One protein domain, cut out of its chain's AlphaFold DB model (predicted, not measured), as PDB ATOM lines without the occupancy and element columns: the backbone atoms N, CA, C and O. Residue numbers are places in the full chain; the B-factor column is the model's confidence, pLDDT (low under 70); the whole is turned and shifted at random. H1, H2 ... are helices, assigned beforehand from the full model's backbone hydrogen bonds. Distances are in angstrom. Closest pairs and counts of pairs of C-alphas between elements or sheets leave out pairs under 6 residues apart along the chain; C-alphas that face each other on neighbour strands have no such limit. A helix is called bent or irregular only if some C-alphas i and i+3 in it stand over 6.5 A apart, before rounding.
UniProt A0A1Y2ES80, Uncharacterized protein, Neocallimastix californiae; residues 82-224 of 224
ATOM      1  N   SER A  82     183.916 212.389 343.078       53.84
ATOM      2  CA  SER A  82     184.341 213.782 343.095       53.84
ATOM      3  C   SER A  82     184.472 214.227 344.554       53.84
ATOM      4  O   SER A  82     183.458 214.281 345.247       53.84
ATOM      5  N   LEU A  83     185.679 214.560 345.043       63.25
ATOM      6  CA  LEU A  83     185.850 215.164 346.377       63.25
ATOM      7  C   LEU A  83     185.306 216.603 346.409       63.25
ATOM      8  O   LEU A  83     185.764 217.434 347.186       63.25
ATOM      9  N   VAL A  84     184.343 216.898 345.540       60.56
ATOM     10  CA  VAL A  84     183.629 218.145 345.356       60.56
ATOM     11  C   VAL A  84     182.176 217.785 345.025       60.56
ATOM     12  O   VAL A  84     181.911 216.995 344.119       60.56
ATOM     13  N   THR A  85     181.201 218.327 345.741       62.88
ATOM     14  CA  THR A  85     179.790 218.179 345.377       62.88
ATOM     15  C   THR A  85     179.519 218.876 344.043       62.88
ATOM     16  O   THR A  85     180.292 219.717 343.583       62.88
ATOM     17  N   ARG A  86     178.353 218.607 343.448       59.53
ATOM     18  CA  ARG A  86     177.856 219.373 342.295       59.53
ATOM     19  C   ARG A  86     177.822 220.891 342.551       59.53
ATOM     20  O   ARG A  86     177.952 221.662 341.607       59.53
ATOM     21  N   ASP A  87     177.690 221.295 343.812       63.56
ATOM     22  CA  ASP A  87     177.607 222.691 344.246       63.56
ATOM     23  C   ASP A  87     178.974 223.289 344.632       63.56
ATOM     24  O   ASP A  87     179.042 224.407 345.138       63.56
ATOM     25  N   GLY A  88     180.078 222.570 344.397       63.59
ATOM     26  CA  GLY A  88     181.422 223.097 344.637       63.59
ATOM     27  C   GLY A  88     181.907 222.977 346.085       63.59
ATOM     28  O   GLY A  88     182.803 223.723 346.481       63.59
ATOM     29  N   PHE A  89     181.344 222.064 346.885       68.25
ATOM     30  CA  PHE A  89     181.777 221.812 348.266       68.25
ATOM     31  C   PHE A  89     182.705 220.609 348.349       68.25
ATOM     32  O   PHE A  89     182.338 219.531 347.909       68.25
ATOM     33  N   ALA A  90     183.869 220.761 348.975       72.12
ATOM     34  CA  ALA A  90     184.778 219.652 349.244       72.12
ATOM     35  C   ALA A  90     184.082 218.455 349.947       72.12
ATOM     36  O   ALA A  90     183.310 218.643 350.881       72.12
ATOM     37  N   ILE A  91     184.349 217.217 349.538       68.06
ATOM     38  CA  ILE A  91     183.836 215.989 350.166       68.06
ATOM     39  C   ILE A  91     185.025 215.251 350.771       68.06
ATOM     40  O   ILE A  91     186.055 215.107 350.129       68.06
ATOM     41  N   GLY A  92     184.899 214.833 352.026       74.81
ATOM     42  CA  GLY A  92     185.975 214.204 352.791       74.81
ATOM     43  C   GLY A  92     185.750 214.408 354.283       74.81
ATOM     44  O   GLY A  92     185.170 215.417 354.698       74.81
ATOM     45  N   ASN A  93     186.162 213.443 355.105       78.38
ATOM     46  CA  ASN A  93     185.995 213.568 356.555       78.38
ATOM     47  C   ASN A  93     186.846 214.714 357.102       78.38
ATOM     48  O   ASN A  93     186.404 215.404 358.023       78.38
ATOM     49  N   TYR A  94     188.015 214.953 356.501       87.75
ATOM     50  CA  TYR A  94     188.872 216.064 356.877       87.75
ATOM     51  C   TYR A  94     188.218 217.411 356.536       87.75
ATOM     52  O   TYR A  94     188.059 218.272 357.401       87.75
ATOM     53  N   TYR A  95     187.748 217.585 355.298       86.06
ATOM     54  CA  TYR A  95     187.157 218.852 354.852       86.06
ATOM     55  C   TYR A  95     185.842 219.189 355.550       86.06
ATOM     56  O   TYR A  95     185.549 220.367 355.755       86.06
ATOM     57  N   ARG A  96     185.070 218.170 355.957       82.94
ATOM     58  CA  ARG A  96     183.818 218.359 356.699       82.94
ATOM     59  C   ARG A  96     184.038 219.163 357.981       82.94
ATOM     60  O   ARG A  96     183.167 219.943 358.353       82.94
ATOM     61  N   TYR A  97     185.198 219.027 358.628       89.62
ATOM     62  CA  TYR A  97     185.550 219.861 359.775       89.62
ATOM     63  C   TYR A  97     185.522 221.351 359.411       89.62
ATOM     64  O   TYR A  97     184.788 222.130 360.020       89.62
ATOM     65  N   TRP A  98     186.282 221.734 358.384       90.44
ATOM     66  CA  TRP A  98     186.395 223.122 357.942       90.44
ATOM     67  C   TRP A  98     185.082 223.661 357.383       90.44
ATOM     68  O   TRP A  98     184.717 224.803 357.646       90.44
ATOM     69  N   GLN A  99     184.335 222.836 356.660       86.69
ATOM     70  CA  GLN A  99     183.028 223.212 356.134       86.69
ATOM     71  C   GLN A  99     182.005 223.478 357.231       86.69
ATOM     72  O   GLN A  99     181.278 224.463 357.145       86.69
ATOM     73  N   ASN A 100     181.972 222.644 358.270       86.50
ATOM     74  CA  ASN A 100     181.099 222.873 359.415       86.50
ATOM     75  C   ASN A 100     181.501 224.142 360.177       86.50
ATOM     76  O   ASN A 100     180.636 224.868 360.654       86.50
ATOM     77  N   LEU A 101     182.807 224.412 360.284       88.44
ATOM     78  CA  LEU A 101     183.316 225.598 360.970       88.44
ATOM     79  C   LEU A 101     183.011 226.895 360.208       88.44
ATOM     80  O   LEU A 101     182.751 227.924 360.825       88.44
ATOM     81  N   PHE A 102     183.058 226.852 358.877       86.56
ATOM     82  CA  PHE A 102     182.998 228.043 358.030       86.56
ATOM     83  C   PHE A 102     181.716 228.194 357.224       86.56
ATOM     84  O   PHE A 102     181.706 228.945 356.254       86.56
ATOM     85  N   ASP A 103     180.644 227.516 357.629       79.25
ATOM     86  CA  ASP A 103     179.342 227.621 356.968       79.25
ATOM     87  C   ASP A 103     179.425 227.278 355.469       79.25
ATOM     88  O   ASP A 103     179.038 228.044 354.589       79.25
ATOM     89  N   LEU A 104     180.017 226.113 355.180       75.88
ATOM     90  CA  LEU A 104     180.117 225.530 353.840       75.88
ATOM     91  C   LEU A 104     180.837 226.442 352.829       75.88
ATOM     92  O   LEU A 104     180.352 226.675 351.728       75.88
ATOM     93  N   ARG A 105     182.024 226.971 353.156       77.88
ATOM     94  CA  ARG A 105     182.811 227.732 352.163       77.88
ATOM     95  C   ARG A 105     183.145 226.909 350.906       77.88
ATOM     96  O   ARG A 105     183.279 225.684 350.994       77.88
ATOM     97  N   PRO A 106     183.345 227.583 349.751       77.38
ATOM     98  CA  PRO A 106     183.744 226.930 348.511       77.38
ATOM     99  C   PRO A 106     184.990 226.064 348.673       77.38
ATOM    100  O   PRO A 106     185.921 226.404 349.409       77.38
ATOM    101  N   CYS A 107     185.019 224.973 347.914       79.31
ATOM    102  CA  CYS A 107     186.092 223.989 347.913       79.31
ATOM    103  C   CYS A 107     187.516 224.582 347.820       79.31
ATOM    104  O   CYS A 107     188.343 224.187 348.642       79.31
ATOM    105  N   PRO A 108     187.815 225.570 346.945       88.12
ATOM    106  CA  PRO A 108     189.147 226.179 346.877       88.12
ATOM    107  C   PRO A 108     189.652 226.732 348.213       88.12
ATOM    108  O   PRO A 108     190.787 226.484 348.612       88.12
ATOM    109  N   SER A 109     188.795 227.431 348.963       89.75
ATOM    110  CA  SER A 109     189.169 227.985 350.268       89.75
ATOM    111  C   SER A 109     189.445 226.886 351.292       89.75
ATOM    112  O   SER A 109     190.370 227.010 352.090       89.75
ATOM    113  N   ILE A 110     188.666 225.802 351.261       91.75
ATOM    114  CA  ILE A 110     188.849 224.657 352.160       91.75
ATOM    115  C   ILE A 110     190.155 223.917 351.850       91.75
ATOM    116  O   ILE A 110     190.877 223.538 352.771       91.75
ATOM    117  N   TYR A 111     190.488 223.746 350.572       92.19
ATOM    118  CA  TYR A 111     191.740 223.123 350.141       92.19
ATOM    119  C   TYR A 111     192.958 223.973 350.496       92.19
ATOM    120  O   TYR A 111     193.904 223.459 351.089       92.19
ATOM    121  N   ALA A 112     192.900 225.281 350.250       95.12
ATOM    122  CA  ALA A 112     193.968 226.201 350.629       95.12
ATOM    123  C   ALA A 112     194.199 226.230 352.150       95.12
ATOM    124  O   ALA A 112     195.342 226.165 352.601       95.12
ATOM    125  N   ILE A 113     193.125 226.247 352.951       95.31
ATOM    126  CA  ILE A 113     193.227 226.132 354.416       95.31
ATOM    127  C   ILE A 113     193.821 224.787 354.815       95.31
ATOM    128  O   ILE A 113     194.672 224.752 355.693       95.31
ATOM    129  N   THR A 114     193.420 223.696 354.160       95.12
ATOM    130  CA  THR A 114     193.974 222.360 354.421       95.12
ATOM    131  C   THR A 114     195.487 222.344 354.210       95.12
ATOM    132  O   THR A 114     196.220 221.952 355.113       95.12
ATOM    133  N   VAL A 115     195.967 222.818 353.057       97.12
ATOM    134  CA  VAL A 115     197.402 222.842 352.737       97.12
ATOM    135  C   VAL A 115     198.167 223.745 353.704       97.12
ATOM    136  O   VAL A 115     199.143 223.303 354.311       97.12
ATOM    137  N   ALA A 116     197.708 224.985 353.905       97.56
ATOM    138  CA  ALA A 116     198.383 225.930 354.791       97.56
ATOM    139  C   ALA A 116     198.419 225.424 356.243       97.56
ATOM    140  O   ALA A 116     199.465 225.486 356.884       97.56
ATOM    141  N   TYR A 117     197.307 224.886 356.749       97.38
ATOM    142  CA  TYR A 117     197.205 224.368 358.113       97.38
ATOM    143  C   TYR A 117     198.098 223.146 358.343       97.38
ATOM    144  O   TYR A 117     198.746 223.055 359.383       97.38
ATOM    145  N   GLU A 118     198.154 222.208 357.394       97.00
ATOM    146  CA  GLU A 118     198.982 221.007 357.551       97.00
ATOM    147  C   GLU A 118     200.485 221.295 357.513       97.00
ATOM    148  O   GLU A 118     201.242 220.522 358.098       97.00
ATOM    149  N   ILE A 119     200.904 222.370 356.839       97.12
ATOM    150  CA  ILE A 119     202.315 222.752 356.688       97.12
ATOM    151  C   ILE A 119     202.761 223.706 357.797       97.12
ATOM    152  O   ILE A 119     203.811 223.518 358.403       97.12
ATOM    153  N   LEU A 120     201.975 224.751 358.047       96.50
ATOM    154  CA  LEU A 120     202.360 225.841 358.939       96.50
ATOM    155  C   LEU A 120     201.804 225.667 360.353       96.50
ATOM    156  O   LEU A 120     202.329 226.252 361.289       96.50
ATOM    157  N   GLY A 121     200.753 224.867 360.526       94.56
ATOM    158  CA  GLY A 121     199.996 224.824 361.771       94.56
ATOM    159  C   GLY A 121     198.977 225.960 361.872       94.56
ATOM    160  O   GLY A 121     198.837 226.807 360.993       94.56
ATOM    161  N   LYS A 122     198.193 225.947 362.953       92.62
ATOM    162  CA  LYS A 122     196.988 226.778 363.086       92.62
ATOM    163  C   LYS A 122     197.263 228.281 362.995       92.62
ATOM    164  O   LYS A 122     196.586 228.979 362.237       92.62
ATOM    165  N   GLU A 123     198.198 228.770 363.805       91.56
ATOM    166  CA  GLU A 123     198.429 230.205 363.973       91.56
ATOM    167  C   GLU A 123     199.143 230.782 362.748       91.56
ATOM    168  O   GLU A 123     198.678 231.762 362.156       91.56
ATOM    169  N   GLU A 124     200.222 230.136 362.295       95.75
ATOM    170  CA  GLU A 124     200.940 230.569 361.100       95.75
ATOM    171  C   GLU A 124     200.091 230.461 359.826       95.75
ATOM    172  O   GLU A 124     200.173 231.359 358.988       95.75
ATOM    173  N   ALA A 125     199.225 229.448 359.680       96.56
ATOM    174  CA  ALA A 125     198.357 229.327 358.506       96.56
ATOM    175  C   ALA A 125     197.386 230.505 358.369       96.56
ATOM    176  O   ALA A 125     197.270 231.076 357.283       96.56
ATOM    177  N   LYS A 126     196.721 230.915 359.459       95.94
ATOM    178  CA  LYS A 126     195.817 232.080 359.438       95.94
ATOM    179  C   LYS A 126     196.569 233.339 359.020       95.94
ATOM    180  O   LYS A 126     196.132 234.050 358.114       95.94
ATOM    181  N   ASN A 127     197.713 233.588 359.655       96.75
ATOM    182  CA  ASN A 127     198.533 234.767 359.383       96.75
ATOM    183  C   ASN A 127     199.047 234.778 357.939       96.75
ATOM    184  O   ASN A 127     199.019 235.816 357.281       96.75
ATOM    185  N   PHE A 128     199.471 233.624 357.427       98.12
ATOM    186  CA  PHE A 128     199.920 233.468 356.050       98.12
ATOM    187  C   PHE A 128     198.799 233.748 355.039       98.12
ATOM    188  O   PHE A 128     199.008 234.522 354.103       98.12
ATOM    189  N   LEU A 129     197.611 233.167 355.237       97.25
ATOM    190  CA  LEU A 129     196.475 233.337 354.326       97.25
ATOM    191  C   LEU A 129     195.967 234.783 354.313       97.25
ATOM    192  O   LEU A 129     195.730 235.335 353.242       97.25
ATOM    193  N   LEU A 130     195.856 235.419 355.482       96.69
ATOM    194  CA  LEU A 130     195.451 236.823 355.579       96.69
ATOM    195  C   LEU A 130     196.498 237.777 355.000       96.69
ATOM    196  O   LEU A 130     196.132 238.790 354.422       96.69
ATOM    197  N   LYS A 131     197.793 237.471 355.133       97.06
ATOM    198  CA  LYS A 131     198.860 238.335 354.615       97.06
ATOM    199  C   LYS A 131     198.953 238.309 353.088       97.06
ATOM    200  O   LYS A 131     199.229 239.347 352.494       97.06
ATOM    201  N   ASN A 132     198.788 237.139 352.473       96.56
ATOM    202  CA  ASN A 132     199.078 236.946 351.046       96.56
ATOM    203  C   ASN A 132     197.824 236.872 350.161       96.56
ATOM    204  O   ASN A 132     197.927 237.135 348.969       96.56
ATOM    205  N   PHE A 133     196.662 236.531 350.728       96.56
ATOM    206  CA  PHE A 133     195.423 236.248 349.986       96.56
ATOM    207  C   PHE A 133     194.195 236.846 350.687       96.56
ATOM    208  O   PHE A 133     193.121 236.236 350.765       96.56
ATOM    209  N   GLU A 134     194.359 238.034 351.270       93.75
ATOM    210  CA  GLU A 134     193.343 238.681 352.099       93.75
ATOM    211  C   GLU A 134     191.977 238.766 351.410       93.75
ATOM    212  O   GLU A 134     190.943 238.508 352.023       93.75
ATOM    213  N   GLU A 135     191.955 239.072 350.120       92.50
ATOM    214  CA  GLU A 135     190.741 239.194 349.321       92.50
ATOM    215  C   GLU A 135     189.899 237.908 349.297       92.50
ATOM    216  O   GLU A 135     188.672 237.973 349.188       92.50
ATOM    217  N   LYS A 136     190.534 236.739 349.443       93.00
ATOM    218  CA  LYS A 136     189.860 235.432 349.500       93.00
ATOM    219  C   LYS A 136     189.537 234.999 350.930       93.00
ATOM    220  O   LYS A 136     188.566 234.265 351.139       93.00
ATOM    221  N   PHE A 137     190.314 235.466 351.907       94.81
ATOM    222  CA  PHE A 137     190.267 234.999 353.296       94.81
ATOM    223  C   PHE A 137     189.925 236.082 354.324       94.81
ATOM    224  O   PHE A 137     190.056 235.830 355.515       94.81
ATOM    225  N   PHE A 138     189.427 237.255 353.916       94.12
ATOM    226  CA  PHE A 138     189.144 238.381 354.821       94.12
ATOM    227  C   PHE A 138     188.282 237.987 356.029       94.12
ATOM    228  O   PHE A 138     188.421 238.550 357.109       94.12
ATOM    229  N   TRP A 139     187.405 236.997 355.853       92.75
ATOM    230  CA  TRP A 139     186.513 236.446 356.869       92.75
ATOM    231  C   TRP A 139     187.228 235.666 357.984       92.75
ATOM    232  O   TRP A 139     186.599 235.407 359.008       92.75
ATOM    233  N   LEU A 140     188.515 235.334 357.824       93.81
ATOM    234  CA  LEU A 140     189.378 234.778 358.874       93.81
ATOM    235  C   LEU A 140     189.914 235.836 359.849       93.81
ATOM    236  O   LEU A 140     190.540 235.466 360.836       93.81
ATOM    237  N   ARG A 141     189.688 237.135 359.612       93.75
ATOM    238  CA  ARG A 141     190.081 238.185 360.564       93.75
ATOM    239  C   ARG A 141     189.353 238.005 361.901       93.75
ATOM    240  O   ARG A 141     188.145 237.784 361.922       93.75
ATOM    241  N   ASP A 142     190.063 238.214 363.006       90.62
ATOM    242  CA  ASP A 142     189.567 238.025 364.382       90.62
ATOM    243  C   ASP A 142     188.352 238.907 364.721       90.62
ATOM    244  O   ASP A 142     187.559 238.598 365.608       90.62
ATOM    245  N   THR A 143     188.184 240.016 363.996       92.44
ATOM    246  CA  THR A 143     187.034 240.922 364.123       92.44
ATOM    247  C   THR A 143     185.748 240.357 363.521       92.44
ATOM    248  O   THR A 143     184.679 240.941 363.712       92.44
ATOM    249  N   LEU A 144     185.828 239.245 362.787       93.19
ATOM    250  CA  LEU A 144     184.704 238.607 362.120       93.19
ATOM    251  C   LEU A 144     184.354 237.272 362.790       93.19
ATOM    252  O   LEU A 144     185.239 236.580 363.295       93.19
ATOM    253  N   PRO A 145     183.070 236.859 362.762       93.12
ATOM    254  CA  PRO A 145     182.630 235.650 363.455       93.12
ATOM    255  C   PRO A 145     183.404 234.385 363.067       93.12
ATOM    256  O   PRO A 145     183.717 233.580 363.938       93.12
ATOM    257  N   LEU A 146     183.739 234.208 361.783       91.69
ATOM    258  CA  LEU A 146     184.460 233.019 361.314       91.69
ATOM    259  C   LEU A 146     185.933 233.010 361.747       91.69
ATOM    260  O   LEU A 146     186.436 231.949 362.107       91.69
ATOM    261  N   GLY A 147     186.605 234.164 361.771       92.62
ATOM    262  CA  GLY A 147     187.954 234.289 362.333       92.62
ATOM    263  C   GLY A 147     187.975 233.984 363.827       92.62
ATOM    264  O   GLY A 147     188.756 233.153 364.282       92.62
ATOM    265  N   TYR A 148     187.015 234.531 364.578       92.44
ATOM    266  CA  TYR A 148     186.848 234.191 365.992       92.44
ATOM    267  C   TYR A 148     186.597 232.688 366.210       92.44
ATOM    268  O   TYR A 148     187.170 232.075 367.115       92.44
ATOM    269  N   MET A 149     185.754 232.068 365.376       92.38
ATOM    270  CA  MET A 149     185.510 230.623 365.428       92.38
ATOM    271  C   MET A 149     186.771 229.817 365.107       92.38
ATOM    272  O   MET A 149     187.047 228.841 365.806       92.38
ATOM    273  N   TYR A 150     187.563 230.231 364.116       93.31
ATOM    274  CA  TYR A 150     188.853 229.612 363.812       93.31
ATOM    275  C   TYR A 150     189.801 229.658 365.012       93.31
ATOM    276  O   TYR A 150     190.364 228.628 365.388       93.31
ATOM    277  N   ASP A 151     189.900 230.800 365.686       92.12
ATOM    278  CA  ASP A 151     190.771 230.972 366.852       92.12
ATOM    279  C   ASP A 151     190.354 230.110 368.041       92.12
ATOM    280  O   ASP A 151     191.201 229.621 368.790       92.12
ATOM    281  N   LYS A 152     189.056 229.850 368.207       92.88
ATOM    282  CA  LYS A 152     188.552 228.912 369.222       92.88
ATOM    283  C   LYS A 152     188.611 227.450 368.782       92.88
ATOM    284  O   LYS A 152     188.547 226.550 369.624       92.88
ATOM    285  N   SER A 153     188.749 227.197 367.487       91.31
ATOM    286  CA  SER A 153     188.829 225.851 366.937       91.31
ATOM    287  C   SER A 153     190.137 225.162 367.342       91.31
ATOM    288  O   SER A 153     191.161 225.802 367.579       91.31
ATOM    289  N   HIS A 154     190.109 223.837 367.443       87.94
ATOM    290  CA  HIS A 154     191.310 223.032 367.705       87.94
ATOM    291  C   HIS A 154     191.958 222.548 366.393       87.94
ATOM    292  O   HIS A 154     193.030 221.952 366.413       87.94
ATOM    293  N   GLY A 155     191.313 222.827 365.256       88.56
ATOM    294  CA  GLY A 155     191.606 222.229 363.961       88.56
ATOM    295  C   GLY A 155     191.261 220.732 363.884       88.56
ATOM    296  O   GLY A 155     190.825 220.128 364.873       88.56
ATOM    297  N   PRO A 156     191.433 220.116 362.704       88.75
ATOM    298  CA  PRO A 156     191.301 218.678 362.524       88.75
ATOM    299  C   PRO A 156     192.371 217.922 363.323       88.75
ATOM    300  O   PRO A 156     193.577 218.115 363.131       88.75
ATOM    301  N   LEU A 157     191.914 217.033 364.209       87.06
ATOM    302  CA  LEU A 157     192.786 216.192 365.039       87.06
ATOM    303  C   LEU A 157     193.520 215.135 364.213       87.06
ATOM    304  O   LEU A 157     194.670 214.812 364.490       87.06
ATOM    305  N   THR A 158     192.842 214.592 363.205       89.38
ATOM    306  CA  THR A 158     193.420 213.644 362.259       89.38
ATOM    307  C   THR A 158     193.928 214.398 361.032       89.38
ATOM    308  O   THR A 158     193.183 215.235 360.513       89.38
ATOM    309  N   PRO A 159     195.147 214.107 360.546       92.75
ATOM    310  CA  PRO A 159     195.623 214.650 359.278       92.75
ATOM    311  C   PRO A 159     194.740 214.165 358.116       92.75
ATOM    312  O   PRO A 159     194.027 213.164 358.272       92.75
ATOM    313  N   PRO A 160     194.764 214.852 356.961       91.56
ATOM    314  CA  PRO A 160     194.030 214.395 355.793       91.56
ATOM    315  C   PRO A 160     194.550 213.028 355.333       91.56
ATOM    316  O   PRO A 160     195.678 212.617 355.610       91.56
ATOM    317  N   THR A 161     193.711 212.282 354.628       87.81
ATOM    318  CA  THR A 161     194.168 211.085 353.916       87.81
ATOM    319  C   THR A 161     195.087 211.475 352.757       87.81
ATOM    320  O   THR A 161     195.058 212.608 352.276       87.81
ATOM    321  N   THR A 162     195.873 210.524 352.248       86.38
ATOM    322  CA  THR A 162     196.715 210.745 351.061       86.38
ATOM    323  C   THR A 162     195.900 211.234 349.865       86.38
ATOM    324  O   THR A 162     196.333 212.119 349.134       86.38
ATOM    325  N   ILE A 163     194.678 210.727 349.696       81.25
ATOM    326  CA  ILE A 163     193.779 211.177 348.632       81.25
ATOM    327  C   ILE A 163     193.342 212.629 348.885       81.25
ATOM    328  O   ILE A 163     193.449 213.460 347.987       81.25
ATOM    329  N   GLU A 164     192.912 212.968 350.103       85.62
ATOM    330  CA  GLU A 164     192.516 214.343 350.445       85.62
ATOM    331  C   GLU A 164     193.683 215.337 350.281       85.62
ATOM    332  O   GLU A 164     193.498 216.425 349.734       85.62
ATOM    333  N   ILE A 165     194.912 215.000 350.682       90.44
ATOM    334  CA  ILE A 165     196.035 215.932 350.485       90.44
ATOM    335  C   ILE A 165     196.404 216.072 349.000       90.44
ATOM    336  O   ILE A 165     196.673 217.182 348.542       90.44
ATOM    337  N   MET A 166     196.334 214.987 348.215       85.94
ATOM    338  CA  MET A 166     196.545 215.048 346.765       85.94
ATOM    339  C   MET A 166     195.542 215.982 346.083       85.94
ATOM    340  O   MET A 166     195.944 216.801 345.257       85.94
ATOM    341  N   PHE A 167     194.257 215.868 346.434       82.31
ATOM    342  CA  PHE A 167     193.206 216.732 345.893       82.31
ATOM    343  C   PHE A 167     193.353 218.181 346.348       82.31
ATOM    344  O   PHE A 167     193.134 219.081 345.540       82.31
ATOM    345  N   ALA A 168     193.754 218.409 347.601       90.19
ATOM    346  CA  ALA A 168     193.917 219.755 348.129       90.19
ATOM    347  C   ALA A 168     195.002 220.544 347.379       90.19
ATOM    348  O   ALA A 168     194.792 221.715 347.091       90.19
ATOM    349  N   PHE A 169     196.121 219.906 347.013       89.31
ATOM    350  CA  PHE A 169     197.162 220.540 346.192       89.31
ATOM    351  C   PHE A 169     196.736 220.785 344.737       89.31
ATOM    352  O   PHE A 169     197.199 221.734 344.109       89.31
ATOM    353  N   GLY A 170     195.861 219.936 344.198       81.44
ATOM    354  CA  GLY A 170     195.406 220.031 342.815       81.44
ATOM    355  C   GLY A 170     196.454 219.599 341.782       81.44
ATOM    356  O   GLY A 170     197.656 219.535 342.033       81.44
ATOM    357  N   GLU A 171     195.980 219.279 340.578       78.00
ATOM    358  CA  GLU A 171     196.796 218.697 339.503       78.00
ATOM    359  C   GLU A 171     197.986 219.584 339.102       78.00
ATOM    360  O   GLU A 171     199.100 219.092 338.935       78.00
ATOM    361  N   LYS A 172     197.772 220.900 338.999       79.75
ATOM    362  CA  LYS A 172     198.799 221.861 338.573       79.75
ATOM    363  C   LYS A 172     200.023 221.853 339.498       79.75
ATOM    364  O   LYS A 172     201.147 221.797 339.003       79.75
ATOM    365  N   SER A 173     199.791 221.813 340.812       85.31
ATOM    366  CA  SER A 173     200.842 221.767 341.835       85.31
ATOM    367  C   SER A 173     201.632 220.447 341.813       85.31
ATOM    368  O   SER A 173     202.821 220.400 342.124       85.31
ATOM    369  N   TRP A 174     201.002 219.342 341.404       82.12
ATOM    370  CA  TRP A 174     201.718 218.081 341.180       82.12
ATOM    371  C   TRP A 174     202.551 218.108 339.897       82.12
ATOM    372  O   TRP A 174     203.661 217.584 339.881       82.12
ATOM    373  N   ILE A 175     202.045 218.738 338.832       78.00
ATOM    374  CA  ILE A 175     202.744 218.831 337.543       78.00
ATOM    375  C   ILE A 175     204.005 219.697 337.638       78.00
ATOM    376  O   ILE A 175     205.024 219.343 337.041       78.00
ATOM    377  N   ASN A 176     203.956 220.824 338.354       82.06
ATOM    378  CA  ASN A 176     205.116 221.712 338.505       82.06
ATOM    379  C   ASN A 176     206.101 221.257 339.600       82.06
ATOM    380  O   ASN A 176     207.209 221.783 339.664       82.06
ATOM    381  N   GLY A 177     205.741 220.248 340.402       81.62
ATOM    382  CA  GLY A 177     206.581 219.695 341.468       81.62
ATOM    383  C   GLY A 177     206.419 220.381 342.828       81.62
ATOM    384  O   GLY A 177     207.017 219.924 343.805       81.62
ATOM    385  N   ASN A 178     205.576 221.414 342.933       89.50
ATOM    386  CA  ASN A 178     205.346 222.132 344.188       89.50
ATOM    387  C   ASN A 178     204.719 221.208 345.242       89.50
ATOM    388  O   ASN A 178     205.162 221.192 346.386       89.50
ATOM    389  N   ALA A 179     203.747 220.377 344.863       89.50
ATOM    390  CA  ALA A 179     203.099 219.447 345.786       89.50
ATOM    391  C   ALA A 179     204.055 218.355 346.299       89.50
ATOM    392  O   ALA A 179     204.021 218.025 347.483       89.50
ATOM    393  N   GLU A 180     204.943 217.829 345.444       87.38
ATOM    394  CA  GLU A 180     205.967 216.843 345.841       87.38
ATOM    395  C   GLU A 180     206.947 217.430 346.869       87.38
ATOM    396  O   GLU A 180     207.342 216.744 347.816       87.38
ATOM    397  N   TYR A 181     207.314 218.703 346.705       90.94
ATOM    398  CA  TYR A 181     208.129 219.436 347.671       90.94
ATOM    399  C   TYR A 181     207.361 219.696 348.980       90.94
ATOM    400  O   TYR A 181     207.813 219.310 350.060       90.94
ATOM    401  N   LEU A 182     206.171 220.292 348.889       95.25
ATOM    402  CA  LEU A 182     205.397 220.765 350.040       95.25
ATOM    403  C   LEU A 182     204.839 219.631 350.910       95.25
ATOM    404  O   LEU A 182     204.716 219.807 352.123       95.25
ATOM    405  N   VAL A 183     204.555 218.450 350.344       93.75
ATOM    406  CA  VAL A 183     204.078 217.283 351.115       93.75
ATOM    407  C   VAL A 183     205.031 216.921 352.256       93.75
ATOM    408  O   VAL A 183     204.575 216.461 353.306       93.75
ATOM    409  N   ARG A 184     206.337 217.161 352.084       92.31
ATOM    410  CA  ARG A 184     207.371 216.831 353.076       92.31
ATOM    411  C   ARG A 184     207.219 217.621 354.373       92.31
ATOM    412  O   ARG A 184     207.586 217.132 355.433       92.31
ATOM    413  N   TYR A 185     206.621 218.804 354.285       95.00
ATOM    414  CA  TYR A 185     206.425 219.718 355.405       95.00
ATOM    415  C   TYR A 185     205.091 219.510 356.126       95.00
ATOM    416  O   TYR A 185     204.788 220.217 357.080       95.00
ATOM    417  N   THR A 186     204.277 218.547 355.690       95.31
ATOM    418  CA  THR A 186     202.985 218.266 356.325       95.31
ATOM    419  C   THR A 186     203.131 217.399 357.579       95.31
ATOM    420  O   THR A 186     204.027 216.557 357.675       95.31
ATOM    421  N   ARG A 187     202.180 217.502 358.517       92.12
ATOM    422  CA  ARG A 187     202.160 216.684 359.753       92.12
ATOM    423  C   ARG A 187     202.221 215.168 359.515       92.12
ATOM    424  O   ARG A 187     202.690 214.433 360.379       92.12
ATOM    425  N   ASN A 188     201.739 214.693 358.365       93.50
ATOM    426  CA  ASN A 188     201.661 213.269 358.017       93.50
ATOM    427  C   ASN A 188     202.571 212.893 356.832       93.50
ATOM    428  O   ASN A 188     202.342 211.898 356.140       93.50
ATOM    429  N   ALA A 189     203.636 213.671 356.614       92.38
ATOM    430  CA  ALA A 189     204.524 213.532 355.466       92.38
ATOM    431  C   ALA A 189     205.079 212.111 355.276       92.38
ATOM    432  O   ALA A 189     205.081 211.599 354.161       92.38
ATOM    433  N   LYS A 190     205.496 211.426 356.354       90.12
ATOM    434  CA  LYS A 190     206.048 210.056 356.273       90.12
ATOM    435  C   LYS A 190     205.066 209.062 355.636       90.12
ATOM    436  O   LYS A 190     205.492 208.177 354.896       90.12
ATOM    437  N   VAL A 191     203.766 209.212 355.902       89.62
ATOM    438  CA  VAL A 191     202.719 208.367 355.307       89.62
ATOM    439  C   VAL A 191     202.522 208.729 353.840       89.62
ATOM    440  O   VAL A 191     202.587 207.839 352.996       89.62
ATOM    441  N   TYR A 192     202.374 210.017 353.520       88.44
ATOM    442  CA  TYR A 192     202.165 210.465 352.138       88.44
ATOM    443  C   TYR A 192     203.328 210.083 351.226       88.44
ATOM    444  O   TYR A 192     203.110 209.515 350.161       88.44
ATOM    445  N   MET A 193     204.568 210.315 351.665       84.38
ATOM    446  CA  MET A 193     205.765 209.968 350.894       84.38
ATOM    447  C   MET A 193     205.824 208.465 350.599       84.38
ATOM    448  O   MET A 193     206.153 208.064 349.483       84.38
ATOM    449  N   LYS A 194     205.444 207.624 351.572       84.31
ATOM    450  CA  LYS A 194     205.387 206.169 351.405       84.31
ATOM    451  C   LYS A 194     204.269 205.740 350.453       84.31
ATOM    452  O   LYS A 194     204.521 204.950 349.549       84.31
ATOM    453  N   GLU A 195     203.046 206.216 350.664       80.94
ATOM    454  CA  GLU A 195     201.875 205.805 349.875       80.94
ATOM    455  C   GLU A 195     201.947 206.289 348.423       80.94
ATOM    456  O   GLU A 195     201.519 205.580 347.514       80.94
ATOM    457  N   LEU A 196     202.545 207.460 348.198       78.94
ATOM    458  CA  LEU A 196     202.770 208.027 346.867       78.94
ATOM    459  C   LEU A 196     204.066 207.543 346.211       78.94
ATOM    460  O   LEU A 196     204.336 207.896 345.063       78.94
ATOM    461  N   ASN A 197     204.858 206.731 346.921       78.38
ATOM    462  CA  ASN A 197     206.165 206.248 346.483       78.38
ATOM    463  C   ASN A 197     207.084 207.394 346.008       78.38
ATOM    464  O   ASN A 197     207.732 207.312 344.961       78.38
ATOM    465  N   LEU A 198     207.095 208.488 346.773       79.88
ATOM    466  CA  LEU A 198     207.926 209.657 346.520       79.88
ATOM    467  C   LEU A 198     209.313 209.420 347.114       79.88
ATOM    468  O   LEU A 198     209.467 209.148 348.306       79.88
ATOM    469  N   THR A 199     210.342 209.547 346.286       69.44
ATOM    470  CA  THR A 199     211.728 209.520 346.754       69.44
ATOM    471  C   THR A 199     212.041 210.815 347.488       69.44
ATOM    472  O   THR A 199     212.047 211.882 346.877       69.44
ATOM    473  N   CYS A 200     212.344 210.722 348.783       66.50
ATOM    474  CA  CYS A 200     212.938 211.827 349.523       66.50
ATOM    475  C   CYS A 200     214.465 211.669 349.504       66.50
ATOM    476  O   CYS A 200     214.971 210.735 350.126       66.50
ATOM    477  N   PRO A 201     215.210 212.519 348.779       61.97
ATOM    478  CA  PRO A 201     216.670 212.517 348.850       61.97
ATOM    479  C   PRO A 201     217.187 213.060 350.194       61.97
ATOM    480  O   PRO A 201     218.341 212.834 350.543       61.97
ATOM    481  N   GLU A 202     216.338 213.774 350.932       66.12
ATOM    482  CA  GLU A 202     216.652 214.422 352.201       66.12
ATOM    483  C   GLU A 202     216.153 213.586 353.380       66.12
ATOM    484  O   GLU A 202     215.156 212.864 353.281       66.12
ATOM    485  N   ASP A 203     216.835 213.714 354.516       76.12
ATOM    486  CA  ASP A 203     216.341 213.169 355.771       76.12
ATOM    487  C   ASP A 203     215.089 213.947 356.199       76.12
ATOM    488  O   ASP A 203     215.136 215.153 356.435       76.12
ATOM    489  N   MET A 204     213.958 213.245 356.296       80.25
ATOM    490  CA  MET A 204     212.672 213.816 356.708       80.25
ATOM    491  C   MET A 204     212.709 214.397 358.124       80.25
ATOM    492  O   MET A 204     211.870 215.232 358.455       80.25
ATOM    493  N   ASP A 205     213.657 213.959 358.956       79.56
ATOM    494  CA  ASP A 205     213.838 214.488 360.305       79.56
ATOM    495  C   ASP A 205     214.704 215.774 360.312       79.56
ATOM    496  O   ASP A 205     214.744 216.496 361.312       79.56
ATOM    497  N   HIS A 206     215.334 216.118 359.177       84.06
ATOM    498  CA  HIS A 206     216.219 217.274 358.996       84.06
ATOM    499  C   HIS A 206     215.994 217.992 357.654       84.06
ATOM    500  O   HIS A 206     216.928 218.221 356.882       84.06
ATOM    501  N   LEU A 207     214.745 218.376 357.385       86.69
ATOM    502  CA  LEU A 207     214.402 219.152 356.193       86.69
ATOM    503  C   LEU A 207     214.989 220.575 356.243       86.69
ATOM    504  O   LEU A 207     215.053 221.182 357.320       86.69
ATOM    505  N   PRO A 208     215.377 221.149 355.087       89.56
ATOM    506  CA  PRO A 208     215.725 222.562 355.009       89.56
ATOM    507  C   PRO A 208     214.508 223.438 355.355       89.56
ATOM    508  O   PRO A 208     213.369 222.965 355.270       89.56
ATOM    509  N   PRO A 209     214.713 224.721 355.712       92.50
ATOM    510  CA  PRO A 209     213.611 225.653 355.933       92.50
ATOM    511  C   PRO A 209     212.623 225.655 354.762       92.50
ATOM    512  O   PRO A 209     213.031 225.571 353.604       92.50
ATOM    513  N   LEU A 210     211.330 225.751 355.079       94.88
ATOM    514  CA  LEU A 210     210.264 225.810 354.084       94.88
ATOM    515  C   LEU A 210     210.431 227.042 353.185       94.88
ATOM    516  O   LEU A 210     210.497 228.172 353.676       94.88
ATOM    517  N   ASP A 211     210.418 226.817 351.875       95.50
ATOM    518  CA  ASP A 211     210.322 227.882 350.887       95.50
ATOM    519  C   ASP A 211     208.881 228.413 350.822       95.50
ATOM    520  O   ASP A 211     207.951 227.768 350.326       95.50
ATOM    521  N   MET A 212     208.697 229.618 351.362       96.69
ATOM    522  CA  MET A 212     207.398 230.278 351.433       96.69
ATOM    523  C   MET A 212     206.898 230.762 350.067       96.69
ATOM    524  O   MET A 212     205.690 230.963 349.919       96.69
ATOM    525  N   GLU A 213     207.778 230.948 349.077       96.81
ATOM    526  CA  GLU A 213     207.371 231.326 347.719       96.81
ATOM    527  C   GLU A 213     206.676 230.151 347.031       96.81
ATOM    528  O   GLU A 213     205.593 230.332 346.471       96.81
ATOM    529  N   ILE A 214     207.215 228.935 347.186       96.62
ATOM    530  CA  ILE A 214     206.597 227.706 346.664       96.62
ATOM    531  C   ILE A 214     205.231 227.464 347.321       96.62
ATOM    532  O   ILE A 214     204.261 227.120 346.638       96.62
ATOM    533  N   LEU A 215     205.119 227.681 348.639       97.81
ATOM    534  CA  LEU A 215     203.828 227.592 349.327       97.81
ATOM    535  C   LEU A 215     202.836 228.638 348.796       97.81
ATOM    536  O   LEU A 215     201.677 228.312 348.550       97.81
ATOM    537  N   SER A 216     203.277 229.881 348.596       97.69
ATOM    538  CA  SER A 216     202.436 230.946 348.038       97.69
ATOM    539  C   SER A 216     201.945 230.614 346.631       97.69
ATOM    540  O   SER A 216     200.749 230.723 346.359       97.69
ATOM    541  N   GLU A 217     202.824 230.123 345.758       96.62
ATOM    542  CA  GLU A 217     202.449 229.696 344.408       96.62
ATOM    543  C   GLU A 217     201.421 228.557 344.445       96.62
ATOM    544  O   GLU A 217     200.391 228.633 343.776       96.62
ATOM    545  N   ALA A 218     201.642 227.539 345.282       95.44
ATOM    546  CA  ALA A 218     200.709 226.422 345.414       95.44
ATOM    547  C   ALA A 218     199.330 226.862 345.937       95.44
ATOM    548  O   ALA A 218     198.310 226.397 345.436       95.44
ATOM    549  N   ILE A 219     199.275 227.773 346.914       97.50
ATOM    550  CA  ILE A 219     197.998 228.299 347.417       97.50
ATOM    551  C   ILE A 219     197.305 229.175 346.370       97.50
ATOM    552  O   ILE A 219     196.087 229.080 346.215       97.50
ATOM    553  N   SER A 220     198.065 229.976 345.621       95.12
ATOM    554  CA  SER A 220     197.544 230.768 344.505       95.12
ATOM    555  C   SER A 220     196.887 229.873 343.452       95.12
ATOM    556  O   SER A 220     195.761 230.149 343.047       95.12
ATOM    557  N   ASP A 221     197.536 228.769 343.078       90.38
ATOM    558  CA  ASP A 221     197.020 227.786 342.114       90.38
ATOM    559  C   ASP A 221     195.726 227.089 342.561       90.38
ATOM    560  O   ASP A 221     194.968 226.596 341.726       90.38
ATOM    561  N   ILE A 222     195.465 227.029 343.867       91.06
ATOM    562  CA  ILE A 222     194.232 226.446 344.405       91.06
ATOM    563  C   ILE A 222     193.059 227.429 344.278       91.06
ATOM    564  O   ILE A 222     191.926 227.001 344.057       91.06
ATOM    565  N   ILE A 223     193.299 228.732 344.464       90.38
ATOM    566  CA  ILE A 223     192.240 229.743 344.652       90.38
ATOM    567  C   ILE A 223     191.990 230.657 343.438       90.38
ATOM    568  O   ILE A 223     191.048 231.468 343.492       90.38
ATOM    569  N   TYR A 224     192.793 230.530 342.373       86.25
ATOM    570  CA  TYR A 224     192.722 231.296 341.120       86.25
ATOM    571  C   TYR A 224     192.750 230.395 339.885       86.25
ATOM    572  O   TYR A 224     191.930 230.666 338.978       86.25
TER     573      TYR A 224
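What this domain is: This is residues 82 to 224 of the 224 residues of an uncharacterized protein of Neocallimastix californiae (UniProt A0A1Y2ES80). This is a rounded ball of nine mostly short helices gathered round one core helix, H2, with H9 running back beside it in the opposite direction. The hairpin of H3 and H4, with H5 after it, lies to one side of H2; the hairpin of H6 and H7, with H8 after it, lies to the other, H1 crosses H2, and residues 196 to 211 make a long loop leading to H9. The printed part has 143 residues, with nine named helices, H1 to H9 in that order, and no named strand; its class is all helix, and the helix packing is mostly crossed. It is compact, with a radius of gyration of the C-alphas of 14.5 A and spans of 44 by 32 by 28 A.

How they stand to each other: H1, residues 93 to 101, touches H2, residues 107 to 120, about perpendicular at 75 degrees; H2 takes part with residues 110 to 114 alone, and the closest C-alphas, of Trp 98 and Ile 110, are 6.5 A apart. H2 is the hub, touching five other helices. H3, residues 122 to 132, touches residues 113 to 119 of H2 alone, at a steep tilt of 59 degrees, with the C-alphas of Ala 116 and Ala 125 closest at 5.0 A. H3 and H4, residues 134 to 140, form a helical hairpin at a shallow tilt of 33 degrees, only just short of steep; the closest C-alphas, of Leu 130 and Phe 137, are 6.0 A apart. H5, residues 145 to 152, touches H4 only at the corner, where the C-alphas of Leu 140 and Gly 147 are 3.8 A apart. H5 only just touches H1, with 3 pairs of C-alphas within 8 A, the closest those of Leu 101 and Met 149 at 7.1 A. H6, residues 162 to 176, touches H2 about perpendicular at 86 degrees, through residues 165 to 169 of H6 and 111 to 115 of H2 alone; the C-alphas of Tyr 111 and Ala 168 are closest, at 4.5 A. H6 and H7, residues 178 to 185, form a helical hairpin at a steep tilt of 44 degrees, with the C-alphas of Ser 173 and Ala 179 closest at 5.1 A. H8, residues 189 to 195, touches H7 only at the corner, where the C-alphas of Val 183 and Ala 189 are 5.8 A apart. H9, residues 212 to 223, touches H2 at a shallow tilt of 18 degrees, opposite ways, with the C-alphas of Pro 108 and Ile 223 closest at 5.2 A. H3 and H7 are apart, and so are H5 and H8. Every O i to N i+4 pair is within hydrogen-bond range in H2, H3, H5, H8 and H9, against 3 of 5 in H1, 8 of 11 in H6, 2 of 4 in H7 and 1 of 3 in H4, where 2 of 4 O i to N i+3 pairs are within range.

Where its parts are: H1 begins at C-alpha 93, (185.995, 213.568, 356.555), and is 13.1 A long. H2 is 19.7 A long, H3 15.9 A, H6 18.7 A and H9 16.6 A; H4, H5, H7 and H8 are shorter. H4 and H6 are irregular: C-alphas 136 and 139 are 8.2 A apart, and C-alphas 168 and 171 are 9.2 A apart. H9 ends at C-alpha 223, (192.240, 229.743, 344.652).

The domain as a whole: The C-alphas farthest apart, those of Thr 143 and Pro 201, are 43.8 A apart. The printed part has no cut and ends at residue 224, the chain's last. The link from H8 to H9, of 16 residues, is long; that from H5 to H6 is short, and the others are tight. The mean pLDDT of the printed part is 87.3; residues 82 to 89, 91 and 199 to 202 are under 70.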